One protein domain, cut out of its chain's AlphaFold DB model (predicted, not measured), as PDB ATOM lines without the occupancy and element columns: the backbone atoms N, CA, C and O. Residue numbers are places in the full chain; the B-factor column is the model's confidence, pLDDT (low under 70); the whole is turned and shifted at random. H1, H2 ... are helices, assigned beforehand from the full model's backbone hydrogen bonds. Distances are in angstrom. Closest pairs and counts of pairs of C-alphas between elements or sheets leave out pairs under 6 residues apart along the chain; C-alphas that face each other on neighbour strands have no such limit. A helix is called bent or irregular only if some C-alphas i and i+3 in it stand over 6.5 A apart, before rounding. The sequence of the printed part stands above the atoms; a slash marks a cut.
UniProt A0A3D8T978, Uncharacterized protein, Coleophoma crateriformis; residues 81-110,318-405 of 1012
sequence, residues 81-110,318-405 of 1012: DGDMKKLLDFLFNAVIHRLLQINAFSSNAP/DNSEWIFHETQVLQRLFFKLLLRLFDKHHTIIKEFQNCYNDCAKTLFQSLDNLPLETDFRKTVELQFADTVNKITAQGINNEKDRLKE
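What this domain is: This is residues 81 to 110 and 318 to 405 of the 1012 residues of an uncharacterized protein of Coleophoma crateriformis (UniProt A0A3D8T978). Four helices lie lengthwise in one bundle. Seen end on, they stand at the corners of a diamond: H1 and H3 sit across its short diagonal and touch, while H2 and H4 hold the two far corners, apart from each other. H3 runs against the other three, and the last stretch, residues 394 to 405, has no named element: it leaves the end of H4, turns near residue 398 and folds back toward the helices. The printed part has 118 residues in two pieces, with four named helices in the order H1, H2, H3, H4, no named strand, and the class all helix. The whole is compact, with a radius of gyration of the C-alphas of 14.7 A and spans of 44 by 31 by 24 A.

Where its parts are: The longest helix by residues is H3, residues 343 to 364, 29.6 A from first to last C-alpha; it begins with C-alpha 343 at (164.749, 180.915, 183.669). H3 is irregular, with C-alphas 344 and 347 standing 8.1 A apart, and it has a kink of 35 degrees near residue 350. Before it along the chain comes H2, residues 327 to 341, 21.9 A long. H2 is neither bent nor irregular, but only just: C-alphas 327 and 330 are 6.2 A apart. After H3 comes H4, residues 373 to 393, 29.9 A long, which ends with C-alpha 393 at (183.946, 185.394, 180.502). H1, residues 81 to 100, is 28.4 A long and opens the printed part with C-alpha 81 at (161.985, 215.095, 187.388).

How they stand to each other: H3 and H1 are the hubs of the bundle, a group of helices running lengthwise together, and each touches three other helices. H3 and H4 form a helical hairpin; they touch with 14 pairs of C-alphas within 8 A, the closest being those of Cys 355 and Gln 383 at 5.9 A. They run opposite ways at a shallow tilt of 29 degrees. H2 and H3 are also a helical hairpin, opposite ways at a shallow tilt of 16 degrees. H2 touches H3 with residues 335 to 339 alone and H3 touches H2 with residues 345 to 353 alone; the closest C-alphas are those of Leu 339 and His 346, 5.3 A apart. H1 touches H3, opposite ways at a shallow tilt of 25 degrees, and their closest C-alphas are those of Val 95 and Phe 352, 6.8 A apart. H1 touches H2 with residues 85 to 92 alone, the same way at a shallow tilt of 21 degrees; the closest C-alphas, those of Lys 85 and Thr 327, are 6.7 A apart. H1 and H4 only just touch, with 3 pairs of C-alphas within 8 A, through residues 87 to 91 of H1 and 373 to 380 of H4; the closest C-alphas are those of Leu 87 and Glu 373, 6.8 A apart. These two run the same way at a shallow tilt of 31 degrees. H2 and H4 are apart. The O i to N i+4 pairs within hydrogen-bond range number 15 of 16 in H1, 8 of 11 in H2, 16 of 18 in H3 and 16 of 17 in H4.

The domain as a whole: The two C-alphas farthest apart are those of Asn 108 and Asp 368, 45.9 A. Residues 111 to 317 are not printed, and C-alphas 110 and 318 stand 31.9 A apart across this cut, which lies in the link from H1 to H2. Of the links that are printed whole, H2 to H3 is tight, with 1 residue, and H3 to H4 is short, with 8. The mean pLDDT of the printed part is 75.7; residue 81 and residues 101 to 110, 318 to 322 and 392 to 405 are under 70.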
ATOM      1  N   ASP A  81     162.883 216.211 187.694       68.06
ATOM      2  CA  ASP A  81     161.985 215.095 187.388       68.06
ATOM      3  C   ASP A  81     161.877 214.806 185.872       68.06
ATOM      4  O   ASP A  81     162.241 213.733 185.396       68.06
ATOM      5  N   GLY A  82     161.514 215.810 185.068       71.50
ATOM      6  CA  GLY A  82     161.334 215.664 183.620       71.50
ATOM      7  C   GLY A  82     162.617 215.353 182.839       71.50
ATOM      8  O   GLY A  82     162.542 214.724 181.783       71.50
ATOM      9  N   ASP A  83     163.790 215.756 183.334       76.81
ATOM     10  CA  ASP A  83     165.085 215.401 182.733       76.81
ATOM     11  C   ASP A  83     165.614 214.053 183.252       76.81
ATOM     12  O   ASP A  83     166.142 213.252 182.478       76.81
ATOM     13  N   MET A  84     165.376 213.731 184.525       82.19
ATOM     14  CA  MET A  84     165.645 212.415 185.108       82.19
ATOM     15  C   MET A  84     164.835 211.317 184.411       82.19
ATOM     16  O   MET A  84     165.391 210.271 184.072       82.19
ATOM     17  N   LYS A  85     163.559 211.584 184.097       83.69
ATOM     18  CA  LYS A  85     162.718 210.708 183.278       83.69
ATOM     19  C   LYS A  85     163.367 210.390 181.929       83.69
ATOM     20  O   LYS A  85     163.461 209.220 181.573       83.69
ATOM     21  N   LYS A  86     163.861 211.404 181.203       81.00
ATOM     22  CA  LYS A  86     164.531 211.216 179.898       81.00
ATOM     23  C   LYS A  86     165.772 210.336 180.025       81.00
ATOM     24  O   LYS A  86     165.951 209.433 179.214       81.00
ATOM     25  N   LEU A  87     166.607 210.571 181.040       85.12
ATOM     26  CA  LEU A  87     167.830 209.792 181.271       85.12
ATOM     27  C   LEU A  87     167.519 208.326 181.631       85.12
ATOM     28  O   LEU A  87     168.227 207.424 181.182       85.12
ATOM     29  N   LEU A  88     166.441 208.071 182.379       85.75
ATOM     30  CA  LEU A  88     165.978 206.721 182.719       85.75
ATOM     31  C   LEU A  88     165.303 205.999 181.542       85.75
ATOM     32  O   LEU A  88     165.564 204.815 181.332       85.75
ATOM     33  N   ASP A  89     164.481 206.689 180.747       84.00
ATOM     34  CA  ASP A  89     163.913 206.151 179.501       84.00
ATOM     35  C   ASP A  89     165.026 205.813 178.491       84.00
ATOM     36  O   ASP A  89     165.026 204.726 177.913       84.00
ATOM     37  N   PHE A  90     166.020 206.698 178.333       84.38
ATOM     38  CA  PHE A  90     167.216 206.466 177.516       84.38
ATOM     39  C   PHE A  90     167.985 205.217 177.970       84.38
ATOM     40  O   PHE A  90     168.234 204.324 177.157       84.38
ATOM     41  N   LEU A  91     168.323 205.130 179.264       88.31
ATOM     42  CA  LEU A  91     169.031 203.987 179.848       88.31
ATOM     43  C   LEU A  91     168.285 202.675 179.579       88.31
ATOM     44  O   LEU A  91     168.878 201.699 179.121       88.31
ATOM     45  N   PHE A  92     166.990 202.642 179.877       89.50
ATOM     46  CA  PHE A  92     166.206 201.417 179.805       89.50
ATOM     47  C   PHE A  92     165.986 200.940 178.366       89.50
ATOM     48  O   PHE A  92     166.208 199.764 178.073       89.50
ATOM     49  N   ASN A  93     165.653 201.852 177.449       83.38
ATOM     50  CA  ASN A  93     165.554 201.534 176.028       83.38
ATOM     51  C   ASN A  93     166.899 201.033 175.480       83.38
ATOM     52  O   ASN A  93     166.926 200.043 174.754       83.38
ATOM     53  N   ALA A  94     168.024 201.642 175.872       80.88
ATOM     54  CA  ALA A  94     169.349 201.170 175.476       80.88
ATOM     55  C   ALA A  94     169.626 199.727 175.952       80.88
ATOM     56  O   ALA A  94     170.217 198.942 175.209       80.88
ATOM     57  N   VAL A  95     169.152 199.335 177.145       84.88
ATOM     58  CA  VAL A  95     169.232 197.938 177.614       84.88
ATOM     59  C   VAL A  95     168.316 197.025 176.788       84.88
ATOM     60  O   VAL A  95     168.747 195.949 176.379       84.88
ATOM     61  N   ILE A  96     167.087 197.450 176.480       81.81
ATOM     62  CA  ILE A  96     166.147 196.687 175.639       81.81
ATOM     63  C   ILE A  96     166.701 196.450 174.224       81.81
ATOM     64  O   ILE A  96     166.660 195.317 173.741       81.81
ATOM     65  N   HIS A  97     167.305 197.459 173.587       76.94
ATOM     66  CA  HIS A  97     167.980 197.304 172.292       76.94
ATOM     67  C   HIS A  97     169.125 196.275 172.342       76.94
ATOM     68  O   HIS A  97     169.343 195.558 171.365       76.94
ATOM     69  N   ARG A  98     169.831 196.141 173.476       76.06
ATOM     70  CA  ARG A  98     170.842 195.084 173.669       76.06
ATOM     71  C   ARG A  98     170.234 193.708 173.938       76.06
ATOM     72  O   ARG A  98     170.793 192.722 173.467       76.06
ATOM     73  N   LEU A  99     169.091 193.619 174.621       76.69
ATOM     74  CA  LEU A  99     168.372 192.354 174.819       76.69
ATOM     75  C   LEU A  99     167.812 191.797 173.495       76.69
ATOM     76  O   LEU A  99     167.924 190.598 173.257       76.69
ATOM     77  N   LEU A 100     167.312 192.658 172.600       71.25
ATOM     78  CA  LEU A 100     166.888 192.298 171.235       71.25
ATOM     79  C   LEU A 100     168.012 191.631 170.406       71.25
ATOM     80  O   LEU A 100     167.743 190.763 169.576       71.25
ATOM     81  N   GLN A 101     169.281 191.980 170.638       69.56
ATOM     82  CA  GLN A 101     170.416 191.407 169.894       69.56
ATOM     83  C   GLN A 101     170.720 189.931 170.257       69.56
ATOM     84  O   GLN A 101     171.548 189.299 169.595       69.56
ATOM     85  N   ILE A 102     170.045 189.358 171.265       67.19
ATOM     86  CA  ILE A 102     170.311 188.020 171.820       67.19
ATOM     87  C   ILE A 102     169.287 186.999 171.296       67.19
ATOM     88  O   ILE A 102     168.083 187.133 171.520       67.19
ATOM     89  N   ASN A 103     169.740 185.918 170.646       61.47
ATOM     90  CA  ASN A 103     168.824 184.933 170.040       61.47
ATOM     91  C   ASN A 103     167.986 184.155 171.068       61.47
ATOM     92  O   ASN A 103     166.952 183.589 170.706       61.47
ATOM     93  N   ALA A 104     168.403 184.154 172.336       61.19
ATOM     94  CA  ALA A 104     167.706 183.611 173.503       61.19
ATOM     95  C   ALA A 104     166.191 183.921 173.590       61.19
ATOM     96  O   ALA A 104     165.450 183.126 174.178       61.19
ATOM     97  N   PHE A 105     165.742 185.046 173.020       63.00
ATOM     98  CA  PHE A 105     164.348 185.515 173.055       63.00
ATOM     99  C   PHE A 105     163.571 185.296 171.739       63.00
ATOM    100  O   PHE A 105     162.355 185.453 171.725       63.00
ATOM    101  N   SER A 106     164.257 184.889 170.662       55.50
ATOM    102  CA  SER A 106     163.724 184.752 169.290       55.50
ATOM    103  C   SER A 106     162.749 183.572 169.093       55.50
ATOM    104  O   SER A 106     162.363 182.901 170.041       55.50
ATOM    105  N   SER A 107     162.368 183.249 167.850       49.88
ATOM    106  CA  SER A 107     161.290 182.299 167.489       49.88
ATOM    107  C   SER A 107     161.354 180.868 168.069       49.88
ATOM    108  O   SER A 107     160.345 180.164 168.035       49.88
ATOM    109  N   ASN A 108     162.486 180.434 168.640       51.56
ATOM    110  CA  ASN A 108     162.608 179.172 169.394       51.56
ATOM    111  C   ASN A 108     162.311 179.306 170.909       51.56
ATOM    112  O   ASN A 108     162.389 178.319 171.647       51.56
ATOM    113  N   ALA A 109     161.982 180.510 171.381       60.81
ATOM    114  CA  ALA A 109     161.620 180.826 172.757       60.81
ATOM    115  C   ALA A 109     160.386 180.043 173.251       60.81
ATOM    116  O   ALA A 109     159.541 179.619 172.455       60.81
ATOM    117  N   PRO A 110     160.236 179.855 174.578       60.28
ATOM    118  CA  PRO A 110     158.992 179.348 175.140       60.28
ATOM    119  C   PRO A 110     157.841 180.307 174.813       60.28
ATOM    120  O   PRO A 110     157.887 181.469 175.197       60.28
ATOM    121  N   ASP A 318     161.087 198.155 201.002       52.72
ATOM    122  CA  ASP A 318     162.434 197.594 201.135       52.72
ATOM    123  C   ASP A 318     163.527 198.586 200.689       52.72
ATOM    124  O   ASP A 318     163.647 198.945 199.515       52.72
ATOM    125  N   ASN A 319     164.390 198.964 201.635       49.50
ATOM    126  CA  ASN A 319     165.554 199.825 201.407       49.50
ATOM    127  C   ASN A 319     166.664 199.172 200.551       49.50
ATOM    128  O   ASN A 319     167.630 199.851 200.199       49.50
ATOM    129  N   SER A 320     166.580 197.876 200.222       52.00
ATOM    130  CA  SER A 320     167.558 197.211 199.348       52.00
ATOM    131  C   SER A 320     167.414 197.607 197.869       52.00
ATOM    132  O   SER A 320     168.405 197.652 197.131       52.00
ATOM    133  N   GLU A 321     166.200 197.956 197.430       55.50
ATOM    134  CA  GLU A 321     165.850 198.160 196.025       55.50
ATOM    135  C   GLU A 321     165.560 199.636 195.680       55.50
ATOM    136  O   GLU A 321     164.463 199.963 195.245       55.50
ATOM    137  N   TRP A 322     166.569 200.508 195.773       59.44
ATOM    138  CA  TRP A 322     166.554 201.933 195.372       59.44
ATOM    139  C   TRP A 322     165.639 202.274 194.165       59.44
ATOM    140  O   TRP A 322     166.044 202.151 193.007       59.44
ATOM    141  N   ILE A 323     164.413 202.738 194.441       70.12
ATOM    142  CA  ILE A 323     163.546 203.461 193.496       70.12
ATOM    143  C   ILE A 323     163.571 204.926 193.919       70.12
ATOM    144  O   ILE A 323     163.243 205.243 195.059       70.12
ATOM    145  N   PHE A 324     163.958 205.807 193.003       75.94
ATOM    146  CA  PHE A 324     164.009 207.254 193.229       75.94
ATOM    147  C   PHE A 324     163.188 208.054 192.208       75.94
ATOM    148  O   PHE A 324     163.068 209.266 192.344       75.94
ATOM    149  N   HIS A 325     162.612 207.384 191.205       80.88
ATOM    150  CA  HIS A 325     161.760 207.989 190.185       80.88
ATOM    151  C   HIS A 325     160.693 206.988 189.716       80.88
ATOM    152  O   HIS A 325     160.992 205.808 189.517       80.88
ATOM    153  N   GLU A 326     159.455 207.441 189.500       76.75
ATOM    154  CA  GLU A 326     158.301 206.566 189.213       76.75
ATOM    155  C   GLU A 326     158.484 205.677 187.969       76.75
ATOM    156  O   GLU A 326     158.123 204.502 187.974       76.75
ATOM    157  N   THR A 327     159.139 206.188 186.925       79.06
ATOM    158  CA  THR A 327     159.410 205.448 185.677       79.06
ATOM    159  C   THR A 327     160.180 204.141 185.914       79.06
ATOM    160  O   THR A 327     159.974 203.160 185.198       79.06
ATOM    161  N   GLN A 328     161.007 204.075 186.964       84.06
ATOM    162  CA  GLN A 328     161.788 202.881 187.295       84.06
ATOM    163  C   GLN A 328     160.919 201.702 187.751       84.06
ATOM    164  O   GLN A 328     161.371 200.560 187.681       84.06
ATOM    165  N   VAL A 329     159.693 201.953 188.220       82.44
ATOM    166  CA  VAL A 329     158.768 200.928 188.731       82.44
ATOM    167  C   VAL A 329     158.464 199.896 187.640       82.44
ATOM    168  O   VAL A 329     158.740 198.706 187.800       82.44
ATOM    169  N   LEU A 330     157.983 200.359 186.483       84.12
ATOM    170  CA  LEU A 330     157.618 199.487 185.362       84.12
ATOM    171  C   LEU A 330     158.857 198.867 184.691       84.12
ATOM    172  O   LEU A 330     158.858 197.688 184.338       84.12
ATOM    173  N   GLN A 331     159.943 199.640 184.593       88.62
ATOM    174  CA  GLN A 331     161.231 199.192 184.054       88.62
ATOM    175  C   GLN A 331     161.838 198.041 184.881       88.62
ATOM    176  O   GLN A 331     162.345 197.062 184.331       88.62
ATOM    177  N   ARG A 332     161.745 198.093 186.217       85.06
ATOM    178  CA  ARG A 332     162.237 197.024 187.106       85.06
ATOM    179  C   ARG A 332     161.281 195.829 187.159       85.06
ATOM    180  O   ARG A 332     161.756 194.693 187.233       85.06
ATOM    181  N   LEU A 333     159.970 196.051 187.028       86.31
ATOM    182  CA  LEU A 333     158.982 194.980 186.842       86.31
ATOM    183  C   LEU A 333     159.272 194.153 185.573       86.31
ATOM    184  O   LEU A 333     159.227 192.923 185.630       86.31
ATOM    185  N   PHE A 334     159.669 194.791 184.466       89.75
ATOM    186  CA  PHE A 334     160.082 194.100 183.238       89.75
ATOM    187  C   PHE A 334     161.254 193.127 183.466       89.75
ATOM    188  O   PHE A 334     161.154 191.960 183.089       89.75
ATOM    189  N   PHE A 335     162.326 193.534 184.162       88.75
ATOM    190  CA  PHE A 335     163.426 192.612 184.499       88.75
ATOM    191  C   PHE A 335     162.977 191.455 185.405       88.75
ATOM    192  O   PHE A 335     163.354 190.305 185.163       88.75
ATOM    193  N   LYS A 336     162.141 191.726 186.420       87.44
ATOM    194  CA  LYS A 336     161.590 190.678 187.302       87.44
ATOM    195  C   LYS A 336     160.739 189.669 186.517       87.44
ATOM    196  O   LYS A 336     160.836 188.468 186.773       87.44
ATOM    197  N   LEU A 337     159.984 190.125 185.516       88.62
ATOM    198  CA  LEU A 337     159.231 189.272 184.594       88.62
ATOM    199  C   LEU A 337     160.152 188.466 183.658       88.62
ATOM    200  O   LEU A 337     159.992 187.247 183.560       88.62
ATOM    201  N   LEU A 338     161.163 189.086 183.034       87.75
ATOM    202  CA  LEU A 338     162.123 188.387 182.165       87.75
ATOM    203  C   LEU A 338     162.833 187.230 182.881       87.75
ATOM    204  O   LEU A 338     162.922 186.135 182.325       87.75
ATOM    205  N   LEU A 339     163.275 187.431 184.127       87.19
ATOM    206  CA  LEU A 339     163.913 186.383 184.940       87.19
ATOM    207  C   LEU A 339     163.010 185.165 185.188       87.19
ATOM    208  O   LEU A 339     163.511 184.059 185.400       87.19
ATOM    209  N   ARG A 340     161.688 185.359 185.180       85.75
ATOM    210  CA  ARG A 340     160.687 184.317 185.450       85.75
ATOM    211  C   ARG A 340     160.199 183.659 184.155       85.75
ATOM    212  O   ARG A 340     159.988 182.445 184.140       85.75
ATOM    213  N   LEU A 341     160.114 184.407 183.052       84.44
ATOM    214  CA  LEU A 341     159.852 183.882 181.707       84.44
ATOM    215  C   LEU A 341     161.019 183.039 181.172       84.44
ATOM    216  O   LEU A 341     160.804 181.914 180.717       84.44
ATOM    217  N   PHE A 342     162.248 183.539 181.290       83.50
ATOM    218  CA  PHE A 342     163.451 182.976 180.671       83.50
ATOM    219  C   PHE A 342     164.447 182.462 181.724       83.50
ATOM    220  O   PHE A 342     165.623 182.825 181.738       83.50
ATOM    221  N   ASP A 343     163.982 181.555 182.586       75.50
ATOM    222  CA  ASP A 343     164.749 180.915 183.669       75.50
ATOM    223  C   ASP A 343     166.073 180.284 183.199       75.50
ATOM    224  O   ASP A 343     167.070 180.309 183.919       75.50
ATOM    225  N   LYS A 344     166.132 179.790 181.957       75.88
ATOM    226  CA  LYS A 344     167.349 179.215 181.351       75.88
ATOM    227  C   LYS A 344     168.395 180.251 180.928       75.88
ATOM    228  O   LYS A 344     169.542 179.885 180.697       75.88
ATOM    229  N   HIS A 345     168.019 181.525 180.857       77.44
ATOM    230  CA  HIS A 345     168.881 182.651 180.482       77.44
ATOM    231  C   HIS A 345     169.046 183.664 181.630       77.44
ATOM    232  O   HIS A 345     169.532 184.776 181.416       77.44
ATOM    233  N   HIS A 346     168.671 183.280 182.860       80.12
ATOM    234  CA  HIS A 346     168.652 184.166 184.026       80.12
ATOM    235  C   HIS A 346     169.989 184.873 184.291       80.12
ATOM    236  O   HIS A 346     169.982 185.998 184.777       80.12
ATOM    237  N   THR A 347     171.129 184.252 183.972       80.75
ATOM    238  CA  THR A 347     172.458 184.857 184.147       80.75
ATOM    239  C   THR A 347     172.631 186.089 183.261       80.75
ATOM    240  O   THR A 347     172.953 187.157 183.763       80.75
ATOM    241  N   ILE A 348     172.319 185.972 181.965       82.12
ATOM    242  CA  ILE A 348     172.400 187.075 180.991       82.12
ATOM    243  C   ILE A 348     171.486 188.227 181.428       82.12
ATOM    244  O   ILE A 348     171.897 189.384 181.455       82.12
ATOM    245  N   ILE A 349     170.255 187.896 181.825       86.25
ATOM    246  CA  ILE A 349     169.249 188.878 182.250       86.25
ATOM    247  C   ILE A 349     169.688 189.583 183.541       86.25
ATOM    248  O   ILE A 349     169.513 190.794 183.647       86.25
ATOM    249  N   LYS A 350     170.317 188.868 184.488       87.19
ATOM    250  CA  LYS A 350     170.917 189.471 185.688       87.19
ATOM    251  C   LYS A 350     172.057 190.425 185.352       87.19
ATOM    252  O   LYS A 350     172.100 191.494 185.941       87.19
ATOM    253  N   GLU A 351     172.941 190.101 184.410       87.38
ATOM    254  CA  GLU A 351     174.032 191.018 184.042       87.38
ATOM    255  C   GLU A 351     173.500 192.310 183.389       87.38
ATOM    256  O   GLU A 351     173.933 193.402 183.754       87.38
ATOM    257  N   PHE A 352     172.484 192.233 182.521       88.62
ATOM    258  CA  PHE A 352     171.823 193.436 181.990       88.62
ATOM    259  C   PHE A 352     171.003 194.202 183.045       88.62
ATOM    260  O   PHE A 352     170.982 195.433 183.027       88.62
ATOM    261  N   GLN A 353     170.380 193.509 184.003       90.19
ATOM    262  CA  GLN A 353     169.714 194.140 185.147       90.19
ATOM    263  C   GLN A 353     170.724 194.840 186.076       90.19
ATOM    264  O   GLN A 353     170.445 195.934 186.564       90.19
ATOM    265  N   ASN A 354     171.906 194.254 186.292       89.31
ATOM    266  CA  ASN A 354     173.013 194.873 187.022       89.31
ATOM    267  C   ASN A 354     173.488 196.137 186.294       89.31
ATOM    268  O   ASN A 354     173.549 197.193 186.912       89.31
ATOM    269  N   CYS A 355     173.705 196.064 184.976       88.12
ATOM    270  CA  CYS A 355     174.057 197.220 184.146       88.12
ATOM    271  C   CYS A 355     173.058 198.380 184.299       88.12
ATOM    272  O   CYS A 355     173.464 199.525 184.506       88.12
ATOM    273  N   TYR A 356     171.753 198.080 184.245       91.56
ATOM    274  CA  TYR A 356     170.690 199.053 184.503       91.56
ATOM    275  C   TYR A 356     170.781 199.630 185.929       91.56
ATOM    276  O   TYR A 356     170.799 200.848 186.100       91.56
ATOM    277  N   ASN A 357     170.878 198.772 186.951       88.62
ATOM    278  CA  ASN A 357     170.940 199.185 188.356       88.62
ATOM    279  C   ASN A 357     172.170 200.066 188.652       88.62
ATOM    280  O   ASN A 357     172.044 201.056 189.369       88.62
ATOM    281  N   ASP A 358     173.339 199.738 188.099       87.38
ATOM    282  CA  ASP A 358     174.584 200.487 188.305       87.38
ATOM    283  C   ASP A 358     174.513 201.882 187.663       87.38
ATOM    284  O   ASP A 358     174.817 202.878 188.323       87.38
ATOM    285  N   CYS A 359     174.023 201.986 186.421       88.69
ATOM    286  CA  CYS A 359     173.835 203.280 185.756       88.69
ATOM    287  C   CYS A 359     172.767 204.135 186.462       88.69
ATOM    288  O   CYS A 359     172.967 205.332 186.680       88.69
ATOM    289  N   ALA A 360     171.655 203.523 186.887       86.62
ATOM    290  CA  ALA A 360     170.626 204.196 187.678       86.62
ATOM    291  C   ALA A 360     171.167 204.672 189.039       86.62
ATOM    292  O   ALA A 360     170.817 205.756 189.501       86.62
ATOM    293  N   LYS A 361     172.074 203.916 189.665       84.94
ATOM    294  CA  LYS A 361     172.761 204.317 190.898       84.94
ATOM    295  C   LYS A 361     173.715 205.496 190.679       84.94
ATOM    296  O   LYS A 361     173.815 206.342 191.564       84.94
ATOM    297  N   THR A 362     174.362 205.611 189.514       84.06
ATOM    298  CA  THR A 362     175.131 206.819 189.158       84.06
ATOM    299  C   THR A 362     174.226 208.050 189.021       84.06
ATOM    300  O   THR A 362     174.578 209.109 189.541       84.06
ATOM    301  N   LEU A 363     173.038 207.917 188.410       85.44
ATOM    302  CA  LEU A 363     172.035 208.996 188.384       85.44
ATOM    303  C   LEU A 363     171.577 209.381 189.800       85.44
ATOM    304  O   LEU A 363     171.562 210.560 190.138       85.44
ATOM    305  N   PHE A 364     171.292 208.402 190.664       81.94
ATOM    306  CA  PHE A 364     170.931 208.656 192.064       81.94
ATOM    307  C   PHE A 364     172.023 209.428 192.824       81.94
ATOM    308  O   PHE A 364     171.745 210.392 193.530       81.94
ATOM    309  N   GLN A 365     173.290 209.049 192.636       82.38
ATOM    310  CA  GLN A 365     174.444 209.726 193.242       82.38
ATOM    311  C   GLN A 365     174.726 211.124 192.659       82.38
ATOM    312  O   GLN A 365     175.569 211.839 193.194       82.38
ATOM    313  N   SER A 366     174.025 211.519 191.593       80.06
ATOM    314  CA  SER A 366     174.087 212.845 190.968       80.06
ATOM    315  C   SER A 366     172.747 213.599 191.029       80.06
ATOM    316  O   SER A 366     172.551 214.561 190.294       80.06
ATOM    317  N   LEU A 367     171.846 213.218 191.949       75.88
ATOM    318  CA  LEU A 367     170.525 213.840 192.147       75.88
ATOM    319  C   LEU A 367     170.552 215.377 192.239       75.88
ATOM    320  O   LEU A 367     169.719 216.038 191.622       75.88
ATOM    321  N   ASP A 368     171.514 215.938 192.976       74.44
ATOM    322  CA  ASP A 368     171.641 217.390 193.183       74.44
ATOM    323  C   ASP A 368     172.235 218.140 191.971       74.44
ATOM    324  O   ASP A 368     172.191 219.369 191.920       74.44
ATOM    325  N   ASN A 369     172.820 217.425 191.002       80.88
ATOM    326  CA  ASN A 369     173.455 217.988 189.808       80.88
ATOM    327  C   ASN A 369     173.542 216.925 188.696       80.88
ATOM    328  O   ASN A 369     174.585 216.288 188.512       80.88
ATOM    329  N   LEU A 370     172.427 216.715 187.988       79.62
ATOM    330  CA  LEU A 370     172.292 215.661 186.976       79.62
ATOM    331  C   LEU A 370     173.331 215.804 185.843       79.62
ATOM    332  O   LEU A 370     173.602 216.920 185.388       79.62
ATOM    333  N   PRO A 371     173.901 214.691 185.343       80.31
ATOM    334  CA  PRO A 371     174.856 214.718 184.243       80.31
ATOM    335  C   PRO A 371     174.185 215.122 182.924       80.31
ATOM    336  O   PRO A 371     173.026 214.796 182.666       80.31
ATOM    337  N   LEU A 372     174.957 215.756 182.036       79.50
ATOM    338  CA  LEU A 372     174.555 215.922 180.640       79.50
ATOM    339  C   LEU A 372     174.343 214.547 179.994       79.50
ATOM    340  O   LEU A 372     175.139 213.627 180.198       79.50
ATOM    341  N   GLU A 373     173.314 214.422 179.154       78.88
ATOM    342  CA  GLU A 373     172.984 213.174 178.449       78.88
ATOM    343  C   GLU A 373     174.194 212.611 177.678       78.88
ATOM    344  O   GLU A 373     174.445 211.410 177.693       78.88
ATOM    345  N   THR A 374     175.013 213.486 177.086       75.62
ATOM    346  CA  THR A 374     176.251 213.136 176.368       75.62
ATOM    347  C   THR A 374     177.334 212.501 177.235       75.62
ATOM    348  O   THR A 374     178.198 211.810 176.702       75.62
ATOM    349  N   ASP A 375     177.329 212.747 178.544       78.06
ATOM    350  CA  ASP A 375     178.291 212.172 179.487       78.06
ATOM    351  C   ASP A 375     177.712 210.938 180.180       78.06
ATOM    352  O   ASP A 375     178.403 209.928 180.294       78.06
ATOM    353  N   PHE A 376     176.417 210.957 180.513       84.69
ATOM    354  CA  PHE A 376     175.711 209.767 180.989       84.69
ATOM    355  C   PHE A 376     175.721 208.629 179.953       84.69
ATOM    356  O   PHE A 376     175.968 207.475 180.295       84.69
ATOM    357  N   ARG A 377     175.565 208.958 178.665       82.12
ATOM    358  CA  ARG A 377     175.733 208.045 177.524       82.12
ATOM    359  C   ARG A 377     177.062 207.280 177.566       82.12
ATOM    360  O   ARG A 377     177.051 206.064 177.411       82.12
ATOM    361  N   LYS A 378     178.176 207.952 177.879       79.69
ATOM    362  CA  LYS A 378     179.504 207.320 178.014       79.69
ATOM    363  C   LYS A 378     179.565 206.377 179.217       79.69
ATOM    364  O   LYS A 378     180.172 205.314 179.133       79.69
ATOM    365  N   THR A 379     178.927 206.737 180.334       82.94
ATOM    366  CA  THR A 379     178.790 205.845 181.501       82.94
ATOM    367  C   THR A 379     178.029 204.569 181.132       82.94
ATOM    368  O   THR A 379     178.468 203.476 181.481       82.94
ATOM    369  N   VAL A 380     176.940 204.697 180.370       85.81
ATOM    370  CA  VAL A 380     176.137 203.570 179.874       85.81
ATOM    371  C   VAL A 380     176.927 202.697 178.886       85.81
ATOM    372  O   VAL A 380     176.929 201.475 179.019       85.81
ATOM    373  N   GLU A 381     177.665 203.295 177.948       81.50
ATOM    374  CA  GLU A 381     178.563 202.587 177.015       81.50
ATOM    375  C   GLU A 381     179.643 201.773 177.748       81.50
ATOM    376  O   GLU A 381     179.855 200.597 177.440       81.50
ATOM    377  N   LEU A 382     180.293 202.367 178.757       82.06
ATOM    378  CA  LEU A 382     181.305 201.696 179.579       82.06
ATOM    379  C   LEU A 382     180.711 200.530 180.388       82.06
ATOM    380  O   LEU A 382     181.303 199.448 180.416       82.06
ATOM    381  N   GLN A 383     179.534 200.715 180.994       84.81
ATOM    382  CA  GLN A 383     178.881 199.654 181.766       84.81
ATOM    383  C   GLN A 383     178.391 198.512 180.861       84.81
ATOM    384  O   GLN A 383     178.509 197.343 181.237       84.81
ATOM    385  N   PHE A 384     177.933 198.801 179.636       82.44
ATOM    386  CA  PHE A 384     177.635 197.762 178.644       82.44
ATOM    387  C   PHE A 384     178.883 196.990 178.209       82.44
ATOM    388  O   PHE A 384     178.818 195.766 178.095       82.44
ATOM    389  N   ALA A 385     180.021 197.659 178.000       77.44
ATOM    390  CA  ALA A 385     181.267 196.986 177.639       77.44
ATOM    391  C   ALA A 385     181.725 196.005 178.738       77.44
ATOM    392  O   ALA A 385     182.075 194.861 178.444       77.44
ATOM    393  N   ASP A 386     181.664 196.409 180.009       81.38
ATOM    394  CA  ASP A 386     181.935 195.524 181.151       81.38
ATOM    395  C   ASP A 386     180.916 194.368 181.252       81.38
ATOM    396  O   ASP A 386     181.292 193.207 181.418       81.38
ATOM    397  N   THR A 387     179.628 194.650 181.039       82.38
ATOM    398  CA  THR A 387     178.540 193.651 181.019       82.38
ATOM    399  C   THR A 387     178.751 192.582 179.940       82.38
ATOM    400  O   THR A 387     178.675 191.384 180.222       82.38
ATOM    401  N   VAL A 388     179.100 192.982 178.715       73.62
ATOM    402  CA  VAL A 388     179.431 192.057 177.617       73.62
ATOM    403  C   VAL A 388     180.690 191.244 177.934       73.62
ATOM    404  O   VAL A 388     180.731 190.043 177.647       73.62
ATOM    405  N   ASN A 389     181.698 191.846 178.574       76.69
ATOM    406  CA  ASN A 389     182.898 191.132 179.011       76.69
ATOM    407  C   ASN A 389     182.585 190.082 180.093       76.69
ATOM    408  O   ASN A 389     183.062 188.950 179.979       76.69
ATOM    409  N   LYS A 390     181.735 190.395 181.082       79.81
ATOM    410  CA  LYS A 390     181.246 189.445 182.103       79.81
ATOM    411  C   LYS A 390     180.523 188.253 181.468       79.81
ATOM    412  O   LYS A 390     180.920 187.109 181.697       79.81
ATOM    413  N   ILE A 391     179.539 188.512 180.602       72.81
ATOM    414  CA  ILE A 391     178.789 187.480 179.859       72.81
ATOM    415  C   ILE A 391     179.743 186.608 179.016       72.81
ATOM    416  O   ILE A 391     179.631 185.380 178.996       72.81
ATOM    417  N   THR A 392     180.733 187.226 178.366       67.31
ATOM    418  CA  THR A 392     181.739 186.527 177.549       67.31
ATOM    419  C   THR A 392     182.685 185.658 178.387       67.31
ATOM    420  O   THR A 392     183.063 184.566 177.951       67.31
ATOM    421  N   ALA A 393     183.070 186.117 179.581       68.25
ATOM    422  CA  ALA A 393     183.946 185.394 180.502       68.25
ATOM    423  C   ALA A 393     183.255 184.185 181.156       68.25
ATOM    424  O   ALA A 393     183.909 183.182 181.434       68.25
ATOM    425  N   GLN A 394     181.931 184.238 181.333       67.44
ATOM    426  CA  GLN A 394     181.111 183.144 181.877       67.44
ATOM    427  C   GLN A 394     180.912 181.962 180.901       67.44
ATOM    428  O   GLN A 394     180.251 180.983 181.242       67.44
ATOM    429  N   GLY A 395     181.503 182.007 179.700       55.78
ATOM    430  CA  GLY A 395     181.591 180.853 178.797       55.78
ATOM    431  C   GLY A 395     180.363 180.602 177.915       55.78
ATOM    432  O   GLY A 395     180.261 179.532 177.312       55.78
ATOM    433  N   ILE A 396     179.451 181.574 177.793       57.66
ATOM    434  CA  ILE A 396     178.236 181.490 176.962       57.66
ATOM    435  C   ILE A 396     178.601 181.664 175.471       57.66
ATOM    436  O   ILE A 396     178.299 182.666 174.827       57.66
ATOM    437  N   ASN A 397     179.315 180.682 174.914       46.53
ATOM    438  CA  ASN A 397     179.994 180.794 173.615       46.53
ATOM    439  C   ASN A 397     179.069 180.970 172.391       46.53
ATOM    440  O   ASN A 397     179.575 181.338 171.338       46.53
ATOM    441  N   ASN A 398     177.752 180.749 172.498       52.12
ATOM    442  CA  ASN A 398     176.844 180.776 171.338       52.12
ATOM    443  C   ASN A 398     176.345 182.178 170.927       52.12
ATOM    444  O   ASN A 398     175.928 182.342 169.787       52.12
ATOM    445  N   GLU A 399     176.384 183.185 171.809       52.81
ATOM    446  CA  GLU A 399     175.967 184.575 171.486       52.81
ATOM    447  C   GLU A 399     177.181 185.513 171.267       52.81
ATOM    448  O   GLU A 399     177.052 186.679 170.892       52.81
ATOM    449  N   LYS A 400     178.393 184.992 171.489       43.38
ATOM    450  CA  LYS A 400     179.664 185.731 171.542       43.38
ATOM    451  C   LYS A 400     180.065 186.407 170.227       43.38
ATOM    452  O   LYS A 400     180.721 187.446 170.260       43.38
ATOM    453  N   ASP A 401     179.645 185.843 169.099       44.38
ATOM    454  CA  ASP A 401     179.944 186.360 167.757       44.38
ATOM    455  C   ASP A 401     178.951 187.448 167.296       44.38
ATOM    456  O   ASP A 401     179.088 187.979 166.198       44.38
ATOM    457  N   ARG A 402     177.954 187.797 168.128       51.22
ATOM    458  CA  ARG A 402     176.981 188.879 167.876       51.22
ATOM    459  C   ARG A 402     177.051 190.046 168.859       51.22
ATOM    460  O   ARG A 402     176.569 191.125 168.545       51.22
ATOM    461  N   LEU A 403     177.669 189.853 170.023       50.50
ATOM    462  CA  LEU A 403     177.842 190.893 171.047       50.50
ATOM    463  C   LEU A 403     179.148 191.699 170.881       50.50
ATOM    464  O   LEU A 403     179.603 192.337 171.829       50.50
ATOM    465  N   LYS A 404     179.787 191.659 169.705       43.88
ATOM    466  CA  LYS A 404     181.059 192.343 169.435       43.88
ATOM    467  C   LYS A 404     180.911 193.451 168.400       43.88
ATOM    468  O   LYS A 404     180.304 193.237 167.363       43.88
ATOM    469  N   GLU A 405     181.562 194.575 168.702       45.00
ATOM    470  CA  GLU A 405     181.707 195.768 167.858       45.00
ATOM    471  C   GLU A 405     180.380 196.413 167.429       45.00
ATOM    472  O   GLU A 405     179.871 196.211 166.332       45.00
TER     473      GLU A 405